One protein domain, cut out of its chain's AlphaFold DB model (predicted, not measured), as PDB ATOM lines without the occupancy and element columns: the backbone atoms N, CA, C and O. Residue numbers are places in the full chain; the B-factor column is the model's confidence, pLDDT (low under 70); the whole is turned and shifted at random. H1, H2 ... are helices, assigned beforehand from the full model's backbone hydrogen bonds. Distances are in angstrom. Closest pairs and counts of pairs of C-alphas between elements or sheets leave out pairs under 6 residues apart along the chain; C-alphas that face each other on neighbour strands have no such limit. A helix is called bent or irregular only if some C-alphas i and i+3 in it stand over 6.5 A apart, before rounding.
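Overview. This is residues 7 to 146 of the 162 residues of an uncharacterized protein of Micromonospora sediminimaris (UniProt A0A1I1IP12). Four long helices form an up-and-down bundle: H2, H1 and H5 run nearly aligned with H1 between the other two, and the longest helix, H3, slants across one side of the three. H3 runs on to one end of the bundle, where the short H4 folds back on its residues 94 to 98, and from there residues 110 to 121 lead back to H5. The printed part has 140 residues with five named helices, H1 to H5 in that order, and no named strand; the class is all helix. It is compact, with a radius of gyration of the C-alphas of 16.1 A, and elongated, spanning 51 by 31 by 22 A.

Arrangement. H3, residues 64 to 99, is the hub, touching four other helices. It touches H5, residues 122 to 144, at a steep tilt of 40 degrees, opposite ways; their closest C-alphas, those of Gly 87 and Leu 132, are 4.3 A apart. With residues 74 to 82 alone H3 touches residues 12 to 23 of H1, residues 7 to 33, the same way at a steep tilt of 46 degrees; the closest C-alphas, of Thr 16 and Trp 78, are 7.0 A apart. H2, residues 37 to 59, forms a helical hairpin with H3, at a shallow tilt of 34 degrees, only just short of steep; residues 53 to 59 touch residues 66 to 74, closest at the C-alphas of Ala 56 and Ala 66, 4.8 A. H1 and H2 form another hairpin, at a shallow tilt of 13 degrees, closest at the C-alphas of Gly 31 and Arg 39, 4.8 A. H1 touches H5 at a shallow tilt of 10 degrees, opposite ways, closest at the C-alphas of Arg 8 and Pro 142, 4.5 A. H4, residues 103 to 109, makes a hairpin with H3, closest at the C-alphas of Leu 97 and Ile 106, 6.8 A. H4 is apart from H1, H2 and H5, and H2 is apart from H5. Every O i to N i+4 pair is within hydrogen-bond range in H1, H2 and H4, against 24 of 32 in H3 and 15 of 19 in H5.

Along the chain. H3 is 46.5 A long from first to last C-alpha, has a kink of 25 degrees near residue 88, and is only just irregular, with C-alphas 90 and 93 6.8 A apart. H1, 38.5 A long, begins at C-alpha 7 (-39.995, -4.317, 23.096). H2 is 33.6 A long and H4 10.0 A. H5, 32.3 A long, ends at C-alpha 144 (-44.076, -1.311, 15.376); it has a kink of 25 degrees near residue 138 and is irregular, with C-alphas 139 and 142 7.1 A apart.

Size, cuts and confidence. The C-alphas farthest apart, those of Thr 62 and Asp 101, are 52.7 A apart. The printed part has no cut. The link from H4 to H5 is long, 12 residues; the other three are tight. The mean pLDDT of the printed part is 94.5, and residue 116 alone is under 70.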
ATOM      1  N   GLY A   7     -40.208  -5.424  24.032       86.75
ATOM      2  CA  GLY A   7     -39.995  -4.317  23.096       86.75
ATOM      3  C   GLY A   7     -41.077  -3.233  23.164       86.75
ATOM      4  O   GLY A   7     -40.741  -2.060  23.107       86.75
ATOM      5  N   ARG A   8     -42.356  -3.590  23.370       90.88
ATOM      6  CA  ARG A   8     -43.463  -2.609  23.364       90.88
ATOM      7  C   ARG A   8     -43.389  -1.640  24.540       90.88
ATOM      8  O   ARG A   8     -43.510  -0.439  24.346       90.88
ATOM      9  N   LEU A   9     -43.185  -2.170  25.752       91.81
ATOM     10  CA  LEU A   9     -43.050  -1.341  26.953       91.81
ATOM     11  C   LEU A   9     -41.790  -0.473  26.897       91.81
ATOM     12  O   LEU A   9     -41.851   0.683  27.293       91.81
ATOM     13  N   ARG A  10     -40.678  -1.012  26.374       93.94
ATOM     14  CA  ARG A  10     -39.434  -0.253  26.186       93.94
ATOM     15  C   ARG A  10     -39.617   0.902  25.205       93.94
ATOM     16  O   ARG A  10     -39.296   2.025  25.555       93.94
ATOM     17  N   ALA A  11     -40.202   0.646  24.036       95.44
ATOM     18  CA  ALA A  11     -40.499   1.701  23.070       95.44
ATOM     19  C   ALA A  11     -41.414   2.782  23.668       95.44
ATOM     20  O   ALA A  11     -41.126   3.965  23.521       95.44
ATOM     21  N   ALA A  12     -42.473   2.380  24.381       96.75
ATOM     22  CA  ALA A  12     -43.387   3.317  25.027       96.75
ATOM     23  C   ALA A  12     -42.666   4.202  26.051       96.75
ATOM     24  O   ALA A  12     -42.714   5.417  25.917       96.75
ATOM     25  N   ILE A  13     -41.945   3.628  27.024       97.75
ATOM     26  CA  ILE A  13     -41.277   4.454  28.041       97.75
ATOM     27  C   ILE A  13     -40.187   5.342  27.434       97.75
ATOM     28  O   ILE A  13     -40.080   6.492  27.840       97.75
ATOM     29  N   THR A  14     -39.434   4.865  26.434       97.75
ATOM     30  CA  THR A  14     -38.426   5.683  25.742       97.75
ATOM     31  C   THR A  14     -39.066   6.915  25.112       97.75
ATOM     32  O   THR A  14     -38.614   8.028  25.366       97.75
ATOM     33  N   TRP A  15     -40.145   6.745  24.347       98.31
ATOM     34  CA  TRP A  15     -40.825   7.878  23.720       98.31
ATOM     35  C   TRP A  15     -41.581   8.753  24.723       98.31
ATOM     36  O   TRP A  15     -41.636   9.963  24.532       98.31
ATOM     37  N   THR A  16     -42.081   8.196  25.830       98.69
ATOM     38  CA  THR A  16     -42.616   8.990  26.944       98.69
ATOM     39  C   THR A  16     -41.529   9.848  27.585       98.69
ATOM     40  O   THR A  16     -41.791  10.999  27.904       98.69
ATOM     41  N   THR A  17     -40.304   9.337  27.744       98.81
ATOM     42  CA  THR A  17     -39.168  10.131  28.233       98.81
ATOM     43  C   THR A  17     -38.820  11.261  27.273       98.81
ATOM     44  O   THR A  17     -38.637  12.386  27.722       98.81
ATOM     45  N   VAL A  18     -38.767  10.996  25.963       98.75
ATOM     46  CA  VAL A  18     -38.510  12.050  24.967       98.75
ATOM     47  C   VAL A  18     -39.605  13.119  25.017       98.75
ATOM     48  O   VAL A  18     -39.284  14.300  25.104       98.75
ATOM     49  N   LEU A  19     -40.879  12.712  25.036       98.75
ATOM     50  CA  LEU A  19     -42.014  13.629  25.145       98.75
ATOM     51  C   LEU A  19     -41.934  14.473  26.420       98.75
ATOM     52  O   LEU A  19     -42.012  15.692  26.339       98.75
ATOM     53  N   PHE A  20     -41.699  13.838  27.572       98.81
ATOM     54  CA  PHE A  20     -41.512  14.533  28.842       98.81
ATOM     55  C   PHE A  20     -40.412  15.592  28.757       98.81
ATOM     56  O   PHE A  20     -40.637  16.715  29.185       98.81
ATOM     57  N   LEU A  21     -39.245  15.264  28.195       98.75
ATOM     58  CA  LEU A  21     -38.135  16.215  28.093       98.75
ATOM     59  C   LEU A  21     -38.481  17.408  27.196       98.75
ATOM     60  O   LEU A  21     -38.203  18.543  27.577       98.75
ATOM     61  N   VAL A  22     -39.115  17.166  26.044       98.56
ATOM     62  CA  VAL A  22     -39.570  18.238  25.143       98.56
ATOM     63  C   VAL A  22     -40.558  19.154  25.867       98.56
ATOM     64  O   VAL A  22     -40.352  20.365  25.902       98.56
ATOM     65  N   THR A  23     -41.580  18.583  26.504       98.31
ATOM     66  CA  THR A  23     -42.600  19.342  27.237       98.31
ATOM     67  C   THR A  23     -42.008  20.072  28.444       98.31
ATOM     68  O   THR A  23     -42.324  21.233  28.681       98.31
ATOM     69  N   PHE A  24     -41.111  19.440  29.200       98.62
ATOM     70  CA  PHE A  24     -40.452  20.061  30.348       98.62
ATOM     71  C   PHE A  24     -39.648  21.290  29.923       98.62
ATOM     72  O   PHE A  24     -39.833  22.368  30.485       98.62
ATOM     73  N   VAL A  25     -38.795  21.149  28.900       98.50
ATOM     74  CA  VAL A  25     -38.012  22.268  28.359       98.50
ATOM     75  C   VAL A  25     -38.938  23.363  27.838       98.50
ATOM     76  O   VAL A  25     -38.705  24.526  28.142       98.50
ATOM     77  N   HIS A  26     -40.006  23.003  27.124       97.56
ATOM     78  CA  HIS A  26     -41.004  23.947  26.626       97.56
ATOM     79  C   HIS A  26     -41.648  24.772  27.754       97.56
ATOM     80  O   HIS A  26     -41.682  26.000  27.678       97.56
ATOM     81  N   HIS A  27     -42.099  24.125  28.833       97.19
ATOM     82  CA  HIS A  27     -42.751  24.806  29.954       97.19
ATOM     83  C   HIS A  27     -41.783  25.628  30.810       97.19
ATOM     84  O   HIS A  27     -42.135  26.732  31.224       97.19
ATOM     85  N   VAL A  28     -40.559  25.143  31.043       98.12
ATOM     86  CA  VAL A  28     -39.522  25.927  31.736       98.12
ATOM     87  C   VAL A  28     -39.126  27.138  30.898       98.12
ATOM     88  O   VAL A  28     -39.097  28.252  31.413       98.12
ATOM     89  N   TYR A  29     -38.871  26.944  29.602       97.06
ATOM     90  CA  TYR A  29     -38.557  28.037  28.688       97.06
ATOM     91  C   TYR A  29     -39.689  29.063  28.648       97.06
ATOM     92  O   TYR A  29     -39.435  30.240  28.866       97.06
ATOM     93  N   GLY A  30     -40.933  28.629  28.437       94.88
ATOM     94  CA  GLY A  30     -42.092  29.518  28.420       94.88
ATOM     95  C   GLY A  30     -42.285  30.254  29.747       94.88
ATOM     96  O   GLY A  30     -42.549  31.452  29.749       94.88
ATOM     97  N   GLY A  31     -42.104  29.571  30.877       95.06
ATOM     98  CA  GLY A  31     -42.208  30.196  32.192       95.06
ATOM     99  C   GLY A  31     -41.171  31.294  32.416       95.06
ATOM    100  O   GLY A  31     -41.521  32.370  32.889       95.06
ATOM    101  N   LEU A  32     -39.917  31.057  32.018       95.88
ATOM    102  CA  LEU A  32     -38.836  32.042  32.129       95.88
ATOM    103  C   LEU A  32     -38.945  33.167  31.090       95.88
ATOM    104  O   LEU A  32     -38.634  34.312  31.386       95.88
ATOM    105  N   ARG A  33     -39.354  32.850  29.858       95.19
ATOM    106  CA  ARG A  33     -39.385  33.798  28.737       95.19
ATOM    107  C   ARG A  33     -40.538  34.797  28.831       95.19
ATOM    108  O   ARG A  33     -40.388  35.914  28.332       95.19
ATOM    109  N   PHE A  34     -41.668  34.378  29.400       91.69
ATOM    110  CA  PHE A  34     -42.903  35.167  29.482       91.69
ATOM    111  C   PHE A  34     -43.304  35.500  30.927       91.69
ATOM    112  O   PHE A  34     -44.466  35.815  31.160       91.69
ATOM    113  N   ASP A  35     -42.377  35.382  31.888       92.44
ATOM    114  CA  ASP A  35     -42.613  35.647  33.318       92.44
ATOM    115  C   ASP A  35     -43.878  34.956  33.865       92.44
ATOM    116  O   ASP A  35     -44.656  35.519  34.636       92.44
ATOM    117  N   SER A  36     -44.091  33.704  33.450       91.75
ATOM    118  CA  SER A  36     -45.275  32.911  33.786       91.75
ATOM    119  C   SER A  36     -44.905  31.784  34.759       91.75
ATOM    120  O   SER A  36     -44.570  30.669  34.337       91.75
ATOM    121  N   PRO A  37     -44.955  32.023  36.085       94.31
ATOM    122  CA  PRO A  37     -44.595  31.007  37.073       94.31
ATOM    123  C   PRO A  37     -45.483  29.759  36.984       94.31
ATOM    124  O   PRO A  37     -45.028  28.662  37.304       94.31
ATOM    125  N   GLN A  38     -46.721  29.891  36.500       93.69
ATOM    126  CA  GLN A  38     -47.651  28.777  36.301       93.69
ATOM    127  C   GLN A  38     -47.078  27.728  35.340       93.69
ATOM    128  O   GLN A  38     -47.184  26.530  35.607       93.69
ATOM    129  N   ARG A  39     -46.401  28.153  34.266       93.94
ATOM    130  CA  ARG A  39     -45.772  27.231  33.307       93.94
ATOM    131  C   ARG A  39     -44.610  26.472  33.944       93.94
ATOM    132  O   ARG A  39     -44.510  25.258  33.780       93.94
ATOM    133  N   THR A  40     -43.796  27.142  34.756       95.94
ATOM    134  CA  THR A  40     -42.724  26.486  35.520       95.94
ATOM    135  C   THR A  40     -43.283  25.486  36.538       95.94
ATOM    136  O   THR A  40     -42.749  24.386  36.684       95.94
ATOM    137  N   ILE A  41     -44.394  25.819  37.205       97.19
ATOM    138  CA  ILE A  41     -45.092  24.897  38.113       97.19
ATOM    139  C   ILE A  41     -45.598  23.665  37.346       97.19
ATOM    140  O   ILE A  41     -45.397  22.540  37.811       97.19
ATOM    141  N   LEU A  42     -46.183  23.844  36.155       96.31
ATOM    142  CA  LEU A  42     -46.614  22.733  35.297       96.31
ATOM    143  C   LEU A  42     -45.455  21.807  34.910       96.31
ATOM    144  O   LEU A  42     -45.622  20.589  34.961       96.31
ATOM    145  N   ALA A  43     -44.259  22.337  34.629       97.88
ATOM    146  CA  ALA A  43     -43.076  21.502  34.395       97.88
ATOM    147  C   ALA A  43     -42.753  20.595  35.606       97.88
ATOM    148  O   ALA A  43     -42.399  19.418  35.449       97.88
ATOM    149  N   GLY A  44     -42.933  21.109  36.827       98.25
ATOM    150  CA  GLY A  44     -42.830  20.334  38.066       98.25
ATOM    151  C   GLY A  44     -43.901  19.245  38.179       98.25
ATOM    152  O   GLY A  44     -43.581  18.087  38.461       98.25
ATOM    153  N   VAL A  45     -45.161  19.576  37.883       98.31
ATOM    154  CA  VAL A  45     -46.273  18.607  37.854       98.31
ATOM    155  C   VAL A  45     -46.000  17.492  36.841       98.31
ATOM    156  O   VAL A  45     -46.129  16.312  37.168       98.31
ATOM    157  N   PHE A  46     -45.547  17.831  35.634       98.38
ATOM    158  CA  PHE A  46     -45.211  16.848  34.604       98.38
ATOM    159  C   PHE A  46     -44.051  15.946  35.013       98.38
ATOM    160  O   PHE A  46     -44.081  14.749  34.725       98.38
ATOM    161  N   SER A  47     -43.076  16.475  35.754       98.69
ATOM    162  CA  SER A  47     -41.988  15.677  36.330       98.69
ATOM    163  C   SER A  47     -42.509  14.644  37.332       98.69
ATOM    164  O   SER A  47     -42.096  13.482  37.297       98.69
ATOM    165  N   ALA A  48     -43.468  15.024  38.183       98.69
ATOM    166  CA  ALA A  48     -44.109  14.098  39.114       98.69
ATOM    167  C   ALA A  48     -44.914  13.012  38.377       98.69
ATOM    168  O   ALA A  48     -44.768  11.822  38.671       98.69
ATOM    169  N   VAL A  49     -45.707  13.385  37.365       98.69
ATOM    170  CA  VAL A  49     -46.458  12.414  36.547       98.69
ATOM    171  C   VAL A  49     -45.513  11.483  35.781       98.69
ATOM    172  O   VAL A  49     -45.773  10.279  35.680       98.69
ATOM    173  N   PHE A  50     -44.380  11.991  35.294       98.75
ATOM    174  CA  PHE A  50     -43.349  11.177  34.654       98.75
ATOM    175  C   PHE A  50     -42.732  10.181  35.635       98.75
ATOM    176  O   PHE A  50     -42.628   9.000  35.305       98.75
ATOM    177  N   ALA A  51     -42.408  10.607  36.858       98.69
ATOM    178  CA  ALA A  51     -41.890   9.719  37.894       98.69
ATOM    179  C   ALA A  51     -42.865   8.571  38.208       98.69
ATOM    180  O   ALA A  51     -42.456   7.407  38.254       98.69
ATOM    181  N   VAL A  52     -44.167   8.864  38.332       98.62
ATOM    182  CA  VAL A  52     -45.208   7.838  38.522       98.62
ATOM    183  C   VAL A  52     -45.306   6.916  37.302       98.62
ATOM    184  O   VAL A  52     -45.363   5.694  37.457       98.62
ATOM    185  N   THR A  53     -45.263   7.470  36.089       98.56
ATOM    186  CA  THR A  53     -45.285   6.686  34.842       98.56
ATOM    187  C   THR A  53     -44.084   5.738  34.766       98.56
ATOM    188  O   THR A  53     -44.231   4.556  34.447       98.56
ATOM    189  N   TYR A  54     -42.894   6.226  35.116       98.38
ATOM    190  CA  TYR A  54     -41.664   5.444  35.135       98.38
ATOM    191  C   TYR A  54     -41.696   4.351  36.209       98.38
ATOM    192  O   TYR A  54     -41.343   3.201  35.935       98.38
ATOM    193  N   LEU A  55     -42.186   4.655  37.413       98.00
ATOM    194  CA  LEU A  55     -42.369   3.659  38.469       98.00
ATOM    195  C   LEU A  55     -43.356   2.562  38.038       98.00
ATOM    196  O   LEU A  55     -43.067   1.372  38.183       98.00
ATOM    197  N   ALA A  56     -44.482   2.946  37.433       97.50
ATOM    198  CA  ALA A  56     -45.464   2.014  36.886       97.50
ATOM    199  C   ALA A  56     -44.859   1.116  35.789       97.50
ATOM    200  O   ALA A  56     -45.131  -0.087  35.758       97.50
ATOM    201  N   TYR A  57     -43.972   1.654  34.943       96.44
ATOM    202  CA  TYR A  57     -43.190   0.868  33.984       96.44
ATOM    203  C   TYR A  57     -42.293  -0.171  34.678       96.44
ATOM    204  O   TYR A  57     -42.318  -1.350  34.308       96.44
ATOM    205  N   ARG A  58     -41.537   0.233  35.709       96.12
ATOM    206  CA  ARG A  58     -40.628  -0.657  36.457       96.12
ATOM    207  C   ARG A  58     -41.382  -1.815  37.119       96.12
ATOM    208  O   ARG A  58     -40.934  -2.961  37.045       96.12
ATOM    209  N   LEU A  59     -42.547  -1.532  37.700       94.50
ATOM    210  CA  LEU A  59     -43.399  -2.515  38.381       94.50
ATOM    211  C   LEU A  59     -44.284  -3.333  37.421       94.50
ATOM    212  O   LEU A  59     -44.717  -4.436  37.750       94.50
ATOM    213  N   GLY A  60     -44.549  -2.840  36.208       89.75
ATOM    214  CA  GLY A  60     -45.494  -3.449  35.263       89.75
ATOM    215  C   GLY A  60     -45.080  -4.821  34.713       89.75
ATOM    216  O   GLY A  60     -45.899  -5.530  34.107       89.75
ATOM    217  N   SER A  61     -43.823  -5.223  34.920       84.62
ATOM    218  CA  SER A  61     -43.334  -6.565  34.588       84.62
ATOM    219  C   SER A  61     -43.899  -7.640  35.527       84.62
ATOM    220  O   SER A  61     -44.205  -8.740  35.062       84.62
ATOM    221  N   THR A  62     -44.127  -7.298  36.797       88.00
ATOM    222  CA  THR A  62     -44.595  -8.203  37.856       88.00
ATOM    223  C   THR A  62     -46.056  -7.956  38.234       88.00
ATOM    224  O   THR A  62     -46.791  -8.909  38.487       88.00
ATOM    225  N   MET A  63     -46.515  -6.702  38.216       92.62
ATOM    226  CA  MET A  63     -47.826  -6.308  38.739       92.62
ATOM    227  C   MET A  63     -48.800  -5.893  37.627       92.62
ATOM    228  O   MET A  63     -48.529  -4.994  36.827       92.62
ATOM    229  N   ARG A  64     -49.984  -6.528  37.584       92.56
ATOM    230  CA  ARG A  64     -51.022  -6.236  36.571       92.56
ATOM    231  C   ARG A  64     -51.585  -4.818  36.688       92.56
ATOM    232  O   ARG A  64     -51.789  -4.179  35.661       92.56
ATOM    233  N   TRP A  65     -51.816  -4.336  37.909       95.50
ATOM    234  CA  TRP A  65     -52.345  -2.990  38.144       95.50
ATOM    235  C   TRP A  65     -51.346  -1.913  37.702       95.50
ATOM    236  O   TRP A  65     -51.736  -0.976  37.016       95.50
ATOM    237  N   ALA A  66     -50.048  -2.094  37.976       96.06
ATOM    238  CA  ALA A  66     -49.011  -1.135  37.587       96.06
ATOM    239  C   ALA A  66     -48.919  -0.997  36.064       96.06
ATOM    240  O   ALA A  66     -48.781   0.093  35.524       96.06
ATOM    241  N   ARG A  67     -49.088  -2.110  35.350       94.81
ATOM    242  CA  ARG A  67     -49.173  -2.123  33.890       94.81
ATOM    243  C   ARG A  67     -50.410  -1.398  33.355       94.81
ATOM    244  O   ARG A  67     -50.305  -0.758  32.314       94.81
ATOM    245  N   ALA A  68     -51.557  -1.524  34.021       96.31
ATOM    246  CA  ALA A  68     -52.756  -0.778  33.646       96.31
ATOM    247  C   ALA A  68     -52.529   0.728  33.844       96.31
ATOM    248  O   ALA A  68     -52.714   1.483  32.900       96.31
ATOM    249  N   ILE A  69     -52.009   1.135  35.008       97.56
ATOM    250  CA  ILE A  69     -51.649   2.532  35.298       97.56
ATOM    251  C   ILE A  69     -50.659   3.075  34.267       97.56
ATOM    252  O   ILE A  69     -50.881   4.157  33.737       97.56
ATOM    253  N   PHE A  70     -49.608   2.322  33.937       97.62
ATOM    254  CA  PHE A  70     -48.630   2.722  32.926       97.62
ATOM    255  C   PHE A  70     -49.299   3.066  31.590       97.62
ATOM    256  O   PHE A  70     -49.082   4.149  31.060       97.62
ATOM    257  N   TRP A  71     -50.139   2.173  31.056       97.06
ATOM    258  CA  TRP A  71     -50.797   2.420  29.771       97.06
ATOM    259  C   TRP A  71     -51.861   3.513  29.844       97.06
ATOM    260  O   TRP A  71     -51.985   4.282  28.892       97.06
ATOM    261  N   SER A  72     -52.581   3.625  30.962       98.19
ATOM    262  CA  SER A  72     -53.507   4.734  31.191       98.19
ATOM    263  C   SER A  72     -52.772   6.072  31.184       98.19
ATOM    264  O   SER A  72     -53.197   6.983  30.486       98.19
ATOM    265  N   LEU A  73     -51.638   6.187  31.882       98.56
ATOM    266  CA  LEU A  73     -50.823   7.404  31.873       98.56
ATOM    267  C   LEU A  73     -50.256   7.688  30.481       98.56
ATOM    268  O   LEU A  73     -50.342   8.817  30.012       98.56
ATOM    269  N   VAL A  74     -49.725   6.681  29.783       98.38
ATOM    270  CA  VAL A  74     -49.205   6.853  28.416       98.38
ATOM    271  C   VAL A  74     -50.276   7.406  27.475       98.38
ATOM    272  O   VAL A  74     -50.018   8.380  26.777       98.38
ATOM    273  N   TYR A  75     -51.475   6.827  27.439       98.50
ATOM    274  CA  TYR A  75     -52.474   7.246  26.454       98.50
ATOM    275  C   TYR A  75     -53.328   8.431  26.909       98.50
ATOM    276  O   TYR A  75     -53.506   9.372  26.143       98.50
ATOM    277  N   ALA A  76     -53.845   8.417  28.137       98.44
ATOM    278  CA  ALA A  76     -54.732   9.478  28.605       98.44
ATOM    279  C   ALA A  76     -53.960  10.755  28.959       98.44
ATOM    280  O   ALA A  76     -54.382  11.849  28.599       98.44
ATOM    281  N   PHE A  77     -52.818  10.631  29.637       98.62
ATOM    282  CA  PHE A  77     -52.055  11.807  30.045       98.62
ATOM    283  C   PHE A  77     -51.063  12.236  28.962       98.62
ATOM    284  O   PHE A  77     -51.180  13.327  28.415       98.62
ATOM    285  N   TRP A  78     -50.111  11.376  28.602       98.62
ATOM    286  CA  TRP A  78     -49.026  11.771  27.700       98.62
ATOM    287  C   TRP A  78     -49.496  11.989  26.260       98.62
ATOM    288  O   TRP A  78     -49.151  12.998  25.655       98.62
ATOM    289  N   VAL A  79     -50.300  11.087  25.699       98.56
ATOM    290  CA  VAL A  79     -50.789  11.255  24.321       98.56
ATOM    291  C   VAL A  79     -51.939  12.257  24.255       98.56
ATOM    292  O   VAL A  79     -51.856  13.194  23.470       98.56
ATOM    293  N   ALA A  80     -53.002  12.091  25.047       98.56
ATOM    294  CA  ALA A  80     -54.175  12.954  24.914       98.56
ATOM    295  C   ALA A  80     -53.983  14.332  25.571       98.56
ATOM    296  O   ALA A  80     -54.060  15.337  24.868       98.56
ATOM    297  N   ALA A  81     -53.704  14.409  26.877       98.25
ATOM    298  CA  ALA A  81     -53.582  15.707  27.550       98.25
ATOM    299  C   ALA A  81     -52.340  16.498  27.090       98.25
ATOM    300  O   ALA A  81     -52.454  17.634  26.650       98.25
ATOM    301  N   VAL A  82     -51.148  15.901  27.121       98.31
ATOM    302  CA  VAL A  82     -49.915  16.610  26.740       98.31
ATOM    303  C   VAL A  82     -49.750  16.677  25.216       98.31
ATOM    304  O   VAL A  82     -49.431  17.719  24.655       98.31
ATOM    305  N   GLY A  83     -49.973  15.572  24.508       98.56
ATOM    306  CA  GLY A  83     -49.799  15.536  23.058       98.56
ATOM    307  C   GLY A  83     -50.863  16.319  22.295       98.56
ATOM    308  O   GLY A  83     -50.540  17.259  21.573       98.56
ATOM    309  N   LEU A  84     -52.125  15.902  22.417       98.38
ATOM    310  CA  LEU A  84     -53.219  16.464  21.623       98.38
ATOM    311  C   LEU A  84     -53.682  17.819  22.143       98.38
ATOM    312  O   LEU A  84     -53.921  18.703  21.327       98.38
ATOM    313  N   PHE A  85     -53.827  17.991  23.457       97.31
ATOM    314  CA  PHE A  85     -54.314  19.257  23.999       97.31
ATOM    315  C   PHE A  85     -53.199  20.306  24.081       97.31
ATOM    316  O   PHE A  85     -53.291  21.301  23.370       97.31
ATOM    317  N   GLU A  86     -52.110  20.068  24.823       96.00
ATOM    318  CA  GLU A  86     -51.014  21.053  24.877       96.00
ATOM    319  C   GLU A  86     -50.337  21.216  23.508       96.00
ATOM    320  O   GLU A  86     -50.426  22.266  22.876       96.00
ATOM    321  N   GLY A  87     -49.718  20.165  22.967       97.38
ATOM    322  CA  GLY A  87     -48.995  20.288  21.697       97.38
ATOM    323  C   GLY A  87     -49.896  20.564  20.486       97.38
ATOM    324  O   GLY A  87     -49.527  21.311  19.576       97.38
ATOM    325  N   GLY A  88     -51.068  19.933  20.437       97.75
ATOM    326  CA  GLY A  88     -51.959  19.997  19.284       97.75
ATOM    327  C   GLY A  88     -52.878  21.207  19.300       97.75
ATOM    328  O   GLY A  88     -52.798  22.040  18.401       97.75
ATOM    329  N   PHE A  89     -53.747  21.306  20.301       96.56
ATOM    330  CA  PHE A  89     -54.720  22.384  20.396       96.56
ATOM    331  C   PHE A  89     -54.038  23.707  20.757       96.56
ATOM    332  O   PHE A  89     -54.203  24.668  20.011       96.56
ATOM    333  N   ASN A  90     -53.211  23.772  21.806       95.06
ATOM    334  CA  ASN A  90     -52.617  25.046  22.237       95.06
ATOM    335  C   ASN A  90     -51.523  25.573  21.289       95.06
ATOM    336  O   ASN A  90     -51.322  26.782  21.228       95.06
ATOM    337  N   HIS A  91     -50.859  24.714  20.507       95.88
ATOM    338  CA  HIS A  91     -49.778  25.147  19.609       95.88
ATOM    339  C   HIS A  91     -50.049  24.881  18.133       95.88
ATOM    340  O   HIS A  91     -50.162  25.823  17.354       95.88
ATOM    341  N   ALA A  92     -50.149  23.617  17.713       97.31
ATOM    342  CA  ALA A  92     -50.206  23.292  16.288       97.31
ATOM    343  C   ALA A  92     -51.428  23.899  15.585       97.31
ATOM    344  O   ALA A  92     -51.281  24.543  14.547       97.31
ATOM    345  N   LEU A  93     -52.621  23.739  16.163       96.88
ATOM    346  CA  LEU A  93     -53.844  24.322  15.623       96.88
ATOM    347  C   LEU A  93     -53.770  25.851  15.637       96.88
ATOM    348  O   LEU A  93     -54.095  26.478  14.634       96.88
ATOM    349  N   PHE A  94     -53.284  26.443  16.729       94.81
ATOM    350  CA  PHE A  94     -53.136  27.891  16.833       94.81
ATOM    351  C   PHE A  94     -52.215  28.459  15.740       94.81
ATOM    352  O   PHE A  94     -52.594  29.400  15.041       94.81
ATOM    353  N   VAL A  95     -51.044  27.847  15.525       95.44
ATOM    354  CA  VAL A  95     -50.110  28.221  14.451       95.44
ATOM    355  C   VAL A  95     -50.780  28.116  13.081       95.44
ATOM    356  O   VAL A  95     -50.670  29.042  12.280       95.44
ATOM    357  N   VAL A  96     -51.512  27.032  12.811       97.12
ATOM    358  CA  VAL A  96     -52.248  26.866  11.546       97.12
ATOM    359  C   VAL A  96     -53.291  27.969  11.361       97.12
ATOM    360  O   VAL A  96     -53.339  28.579  10.297       97.12
ATOM    361  N   LEU A  97     -54.095  28.270  12.382       95.88
ATOM    362  CA  LEU A  97     -55.116  29.317  12.295       95.88
ATOM    363  C   LEU A  97     -54.503  30.704  12.080       95.88
ATOM    364  O   LEU A  97     -55.055  31.494  11.314       95.88
ATOM    365  N   ARG A  98     -53.348  30.992  12.694       93.12
ATOM    366  CA  ARG A  98     -52.606  32.235  12.448       93.12
ATOM    367  C   ARG A  98     -52.101  32.337  11.015       93.12
ATOM    368  O   ARG A  98     -52.218  33.398  10.417       93.12
ATOM    369  N   LEU A  99     -51.568  31.249  10.459       95.38
ATOM    370  CA  LEU A  99     -51.105  31.210   9.066       95.38
ATOM    371  C   LEU A  99     -52.245  31.425   8.060       95.38
ATOM    372  O   LEU A  99     -52.005  31.922   6.965       95.38
ATOM    373  N   LEU A 100     -53.471  31.056   8.434       97.50
ATOM    374  CA  LEU A 100     -54.680  31.253   7.633       97.50
ATOM    375  C   LEU A 100     -55.390  32.592   7.905       97.50
ATOM    376  O   LEU A 100     -56.454  32.824   7.339       97.50
ATOM    377  N   ASP A 101     -54.843  33.437   8.785       95.31
ATOM    378  CA  ASP A 101     -55.453  34.684   9.272       95.31
ATOM    379  C   ASP A 101     -56.905  34.519   9.777       95.31
ATOM    380  O   ASP A 101     -57.778  35.372   9.614       95.31
ATOM    381  N   ALA A 102     -57.188  33.384  10.420       96.12
ATOM    382  CA  ALA A 102     -58.526  33.014  10.876       96.12
ATOM    383  C   ALA A 102     -58.886  33.661  12.231       96.12
ATOM    384  O   ALA A 102     -59.221  32.967  13.194       96.12
ATOM    385  N   GLN A 103     -58.818  34.994  12.322       92.69
ATOM    386  CA  GLN A 103     -58.944  35.737  13.588       92.69
ATOM    387  C   GLN A 103     -60.245  35.456  14.347       92.69
ATOM    388  O   GLN A 103     -60.225  35.365  15.572       92.69
ATOM    389  N   THR A 104     -61.369  35.276  13.649       95.62
ATOM    390  CA  THR A 104     -62.653  34.933  14.283       95.62
ATOM    391  C   THR A 104     -62.564  33.612  15.045       95.62
ATOM    392  O   THR A 104     -62.861  33.574  16.231       95.62
ATOM    393  N   LEU A 105     -62.039  32.553  14.416       95.62
ATOM    394  CA  LEU A 105     -61.871  31.254  15.077       95.62
ATOM    395  C   LEU A 105     -60.864  31.317  16.226       95.62
ATOM    396  O   LEU A 105     -61.056  30.669  17.250       95.62
ATOM    397  N   ILE A 106     -59.796  32.104  16.075       94.12
ATOM    398  CA  ILE A 106     -58.825  32.314  17.152       94.12
ATOM    399  C   ILE A 106     -59.494  32.988  18.358       94.12
ATOM    400  O   ILE A 106     -59.245  32.585  19.492       94.12
ATOM    401  N   ASN A 107     -60.348  33.986  18.115       92.50
ATOM    402  CA  ASN A 107     -61.117  34.669  19.154       92.50
ATOM    403  C   ASN A 107     -62.102  33.749  19.875       92.50
ATOM    404  O   ASN A 107     -62.264  33.887  21.084       92.50
ATOM    405  N   ASP A 108     -62.715  32.817  19.148       94.31
ATOM    406  CA  ASP A 108     -63.709  31.898  19.701       94.31
ATOM    407  C   ASP A 108     -63.071  30.754  20.502       94.31
ATOM    408  O   ASP A 108     -63.605  30.330  21.526       94.31
ATOM    409  N   LEU A 109     -61.933  30.229  20.034       93.44
ATOM    410  CA  LEU A 109     -61.308  29.027  20.597       93.44
ATOM    411  C   LEU A 109     -60.268  29.321  21.677       93.44
ATOM    412  O   LEU A 109     -60.045  28.478  22.547       93.44
ATOM    413  N   TYR A 110     -59.614  30.480  21.611       92.25
ATOM    414  CA  TYR A 110     -58.514  30.813  22.505       92.25
ATOM    415  C   TYR A 110     -58.841  32.086  23.294       92.25
ATOM    416  O   TYR A 110     -58.990  33.166  22.706       92.25
ATOM    417  N   PRO A 111     -58.902  31.995  24.633       86.06
ATOM    418  CA  PRO A 111     -58.995  33.164  25.497       86.06
ATOM    419  C   PRO A 111     -57.858  34.148  25.207       86.06
ATOM    420  O   PRO A 111     -56.758  33.736  24.836       86.06
ATOM    421  N   VAL A 112     -58.110  35.450  25.365       80.56
ATOM    422  CA  VAL A 112     -57.113  36.511  25.102       80.56
ATOM    423  C   VAL A 112     -55.880  36.365  26.004       80.56
ATOM    424  O   VAL A 112     -54.769  36.685  25.597       80.56
ATOM    425  N   ASP A 113     -56.078  35.821  27.198       79.38
ATOM    426  CA  ASP A 113     -55.074  35.453  28.196       79.38
ATOM    427  C   ASP A 113     -54.592  33.993  28.069       79.38
ATOM    428  O   ASP A 113     -53.862  33.494  28.923       79.38
ATOM    429  N   GLY A 114     -54.986  33.292  27.005       73.94
ATOM    430  CA  GLY A 114     -54.588  31.917  26.747       73.94
ATOM    431  C   GLY A 114     -53.132  31.807  26.296       73.94
ATOM    432  O   GLY A 114     -52.652  32.593  25.477       73.94
ATOM    433  N   ASP A 115     -52.446  30.763  26.766       71.00
ATOM    434  CA  ASP A 115     -51.018  30.534  26.511       71.00
ATOM    435  C   ASP A 115     -50.639  30.547  25.024       71.00
ATOM    436  O   ASP A 115     -49.572  31.051  24.660       71.00
ATOM    437  N   ALA A 116     -51.539  30.036  24.180       69.38
ATOM    438  CA  ALA A 116     -51.428  30.040  22.729       69.38
ATOM    439  C   ALA A 116     -51.329  31.464  22.159       69.38
ATOM    440  O   ALA A 116     -50.442  31.748  21.359       69.38
ATOM    441  N   ARG A 117     -52.205  32.374  22.609       76.56
ATOM    442  CA  ARG A 117     -52.329  33.745  22.082       76.56
ATOM    443  C   ARG A 117     -51.267  34.699  22.582       76.56
ATOM    444  O   ARG A 117     -50.978  35.678  21.904       76.56
ATOM    445  N   ILE A 118     -50.698  34.420  23.750       70.62
ATOM    446  CA  ILE A 118     -49.722  35.304  24.392       70.62
ATOM    447  C   ILE A 118     -48.398  35.355  23.616       70.62
ATOM    448  O   ILE A 118     -47.624  36.295  23.785       70.62
ATOM    449  N   SER A 119     -48.105  34.361  22.773       77.94
ATOM    450  CA  SER A 119     -46.761  34.200  22.228       77.94
ATOM    451  C   SER A 119     -46.697  34.093  20.709       77.94
ATOM    452  O   SER A 119     -47.147  33.120  20.105       77.94
ATOM    453  N   ASP A 120     -45.992  35.055  20.118       86.62
ATOM    454  CA  ASP A 120     -45.513  35.027  18.734       86.62
ATOM    455  C   ASP A 120     -44.107  34.416  18.613       86.62
ATOM    456  O   ASP A 120     -43.502  34.413  17.541       86.62
ATOM    457  N   ASP A 121     -43.569  33.899  19.718       93.00
ATOM    458  CA  ASP A 121     -42.222  33.356  19.782       93.00
ATOM    459  C   ASP A 121     -42.141  32.003  19.058       93.00
ATOM    460  O   ASP A 121     -42.777  31.014  19.438       93.00
ATOM    461  N   VAL A 122     -41.328  31.959  18.001       94.31
ATOM    462  CA  VAL A 122     -41.164  30.778  17.141       94.31
ATOM    463  C   VAL A 122     -40.598  29.586  17.911       94.31
ATOM    464  O   VAL A 122     -40.974  28.449  17.626       94.31
ATOM    465  N   LEU A 123     -39.716  29.810  18.890       95.62
ATOM    466  CA  LEU A 123     -39.135  28.722  19.671       95.62
ATOM    467  C   LEU A 123     -40.181  28.126  20.615       95.62
ATOM    468  O   LEU A 123     -40.300  26.901  20.710       95.62
ATOM    469  N   PHE A 124     -40.975  28.974  21.270       95.56
ATOM    470  CA  PHE A 124     -42.076  28.527  22.120       95.56
ATOM    471  C   PHE A 124     -43.111  27.731  21.316       95.56
ATOM    472  O   PHE A 124     -43.374  26.571  21.633       95.56
ATOM    473  N   GLN A 125     -43.628  28.299  20.223       95.38
ATOM    474  CA  GLN A 125     -44.624  27.621  19.390       95.38
ATOM    475  C   GLN A 125     -44.051  26.355  18.739       95.38
ATOM    476  O   GLN A 125     -44.692  25.306  18.743       95.38
ATOM    477  N   GLY A 126     -42.813  26.406  18.246       96.75
ATOM    478  CA  GLY A 126     -42.146  25.268  17.613       96.75
ATOM    479  C   GLY A 126     -41.921  24.094  18.568       96.75
ATOM    480  O   GLY A 126     -42.192  22.948  18.209       96.75
ATOM    481  N   THR A 127     -41.482  24.354  19.802       97.56
ATOM    482  CA  THR A 127     -41.345  23.301  20.830       97.56
ATOM    483  C   THR A 127     -42.703  22.771  21.302       97.56
ATOM    484  O   THR A 127     -42.833  21.576  21.583       97.56
ATOM    485  N   GLY A 128     -43.737  23.614  21.293       97.00
ATOM    486  CA  GLY A 128     -45.125  23.205  21.491       97.00
ATOM    487  C   GLY A 128     -45.601  22.219  20.418       97.00
ATOM    488  O   GLY A 128     -46.040  21.114  20.725       97.00
ATOM    489  N   VAL A 129     -45.397  22.534  19.137       98.06
ATOM    490  CA  VAL A 129     -45.710  21.614  18.024       98.06
ATOM    491  C   VAL A 129     -44.873  20.332  18.092       98.06
ATOM    492  O   VAL A 129     -45.383  19.238  17.837       98.06
ATOM    493  N   LEU A 130     -43.599  20.426  18.483       98.50
ATOM    494  CA  LEU A 130     -42.739  19.254  18.659       98.50
ATOM    495  C   LEU A 130     -43.273  18.300  19.741       98.50
ATOM    496  O   LEU A 130     -43.109  17.082  19.613       98.50
ATOM    497  N   THR A 131     -43.960  18.823  20.763       98.50
ATOM    498  CA  THR A 131     -44.686  18.013  21.756       98.50
ATOM    499  C   THR A 131     -45.736  17.130  21.077       98.50
ATOM    500  O   THR A 131     -45.732  15.915  21.287       98.50
ATOM    501  N   LEU A 132     -46.570  17.688  20.186       98.62
ATOM    502  CA  LEU A 132     -47.552  16.903  19.423       98.62
ATOM    503  C   LEU A 132     -46.869  15.836  18.560       98.62
ATOM    504  O   LEU A 132     -47.257  14.669  18.606       98.62
ATOM    505  N   VAL A 133     -45.850  16.216  17.784       98.56
ATOM    506  CA  VAL A 133     -45.140  15.279  16.893       98.56
ATOM    507  C   VAL A 133     -44.588  14.097  17.690       98.56
ATOM    508  O   VAL A 133     -44.781  12.938  17.318       98.56
ATOM    509  N   THR A 134     -43.962  14.377  18.831       98.56
ATOM    510  CA  THR A 134     -43.403  13.342  19.705       98.56
ATOM    511  C   THR A 134     -44.500  12.455  20.302       98.56
ATOM    512  O   THR A 134     -44.332  11.235  20.378       98.56
ATOM    513  N   ALA A 135     -45.653  13.024  20.667       98.56
ATOM    514  CA  ALA A 135     -46.797  12.266  21.165       98.56
ATOM    515  C   ALA A 135     -47.417  11.345  20.098       98.56
ATOM    516  O   ALA A 135     -47.784  10.209  20.408       98.56
ATOM    517  N   VAL A 136     -47.474  11.781  18.835       98.38
ATOM    518  CA  VAL A 136     -47.904  10.932  17.712       98.38
ATOM    519  C   VAL A 136     -46.957   9.744  17.550       98.38
ATOM    520  O   VAL A 136     -47.416   8.605  17.458       98.38
ATOM    521  N   VAL A 137     -45.639   9.976  17.596       98.12
ATOM    522  CA  VAL A 137     -44.646   8.889  17.544       98.12
ATOM    523  C   VAL A 137     -44.811   7.934  18.732       98.12
ATOM    524  O   VAL A 137     -44.844   6.717  18.534       98.12
ATOM    525  N   LEU A 138     -44.988   8.455  19.952       97.88
ATOM    526  CA  LEU A 138     -45.268   7.652  21.148       97.88
ATOM    527  C   LEU A 138     -46.518   6.773  20.975       97.88
ATOM    528  O   LEU A 138     -46.510   5.610  21.382       97.88
ATOM    529  N   ALA A 139     -47.582   7.297  20.365       97.38
ATOM    530  CA  ALA A 139     -48.828   6.559  20.187       97.38
ATOM    531  C   ALA A 139     -48.658   5.323  19.281       97.38
ATOM    532  O   ALA A 139     -49.275   4.283  19.538       97.38
ATOM    533  N   VAL A 140     -47.795   5.409  18.259       96.44
ATOM    534  CA  VAL A 140     -47.647   4.376  17.214       96.44
ATOM    535  C   VAL A 140     -46.430   3.462  17.392       96.44
ATOM    536  O   VAL A 140     -46.520   2.260  17.120       96.44
ATOM    537  N   ALA A 141     -45.302   3.962  17.905       92.12
ATOM    538  CA  ALA A 141     -44.045   3.211  18.004       92.12
ATOM    539  C   ALA A 141     -44.139   1.883  18.798       92.12
ATOM    540  O   ALA A 141     -43.524   0.883  18.395       92.12
ATOM    541  N   PRO A 142     -44.942   1.776  19.879       90.31
ATOM    542  CA  PRO A 142     -45.139   0.509  20.578       90.31
ATOM    543  C   PRO A 142     -45.841  -0.567  19.738       90.31
ATOM    544  O   PRO A 142     -45.781  -1.746  20.096       90.31
ATOM    545  N   ALA A 143     -46.534  -0.204  18.655       87.75
ATOM    546  CA  ALA A 143     -47.143  -1.157  17.730       87.75
ATOM    547  C   ALA A 143     -46.116  -1.722  16.734       87.75
ATOM    548  O   ALA A 143     -46.164  -2.916  16.439       87.75
ATOM    549  N   TRP A 144     -45.150  -0.908  16.295       83.88
ATOM    550  CA  TRP A 144     -44.076  -1.311  15.376       83.88
ATOM    551  C   TRP A 144     -43.074  -2.285  15.996       83.88
ATOM    552  O   TRP A 144     -42.455  -3.083  15.303       83.88
ATOM    553  N   SER A 145     -42.967  -2.301  17.325       78.25
ATOM    554  CA  SER A 145     -42.073  -3.205  18.065       78.25
ATOM    555  C   SER A 145     -42.547  -4.673  18.108       78.25
ATOM    556  O   SER A 145     -42.052  -5.472  18.912       78.25
ATOM    557  N   ARG A 146     -43.537  -5.052  17.291       75.06
ATOM    558  CA  ARG A 146     -43.991  -6.439  17.138       75.06
ATOM    559  C   ARG A 146     -43.066  -7.142  16.144       75.06
ATOM    560  O   ARG A 146     -43.042  -6.778  14.976       75.06
TER     561      ARG A 146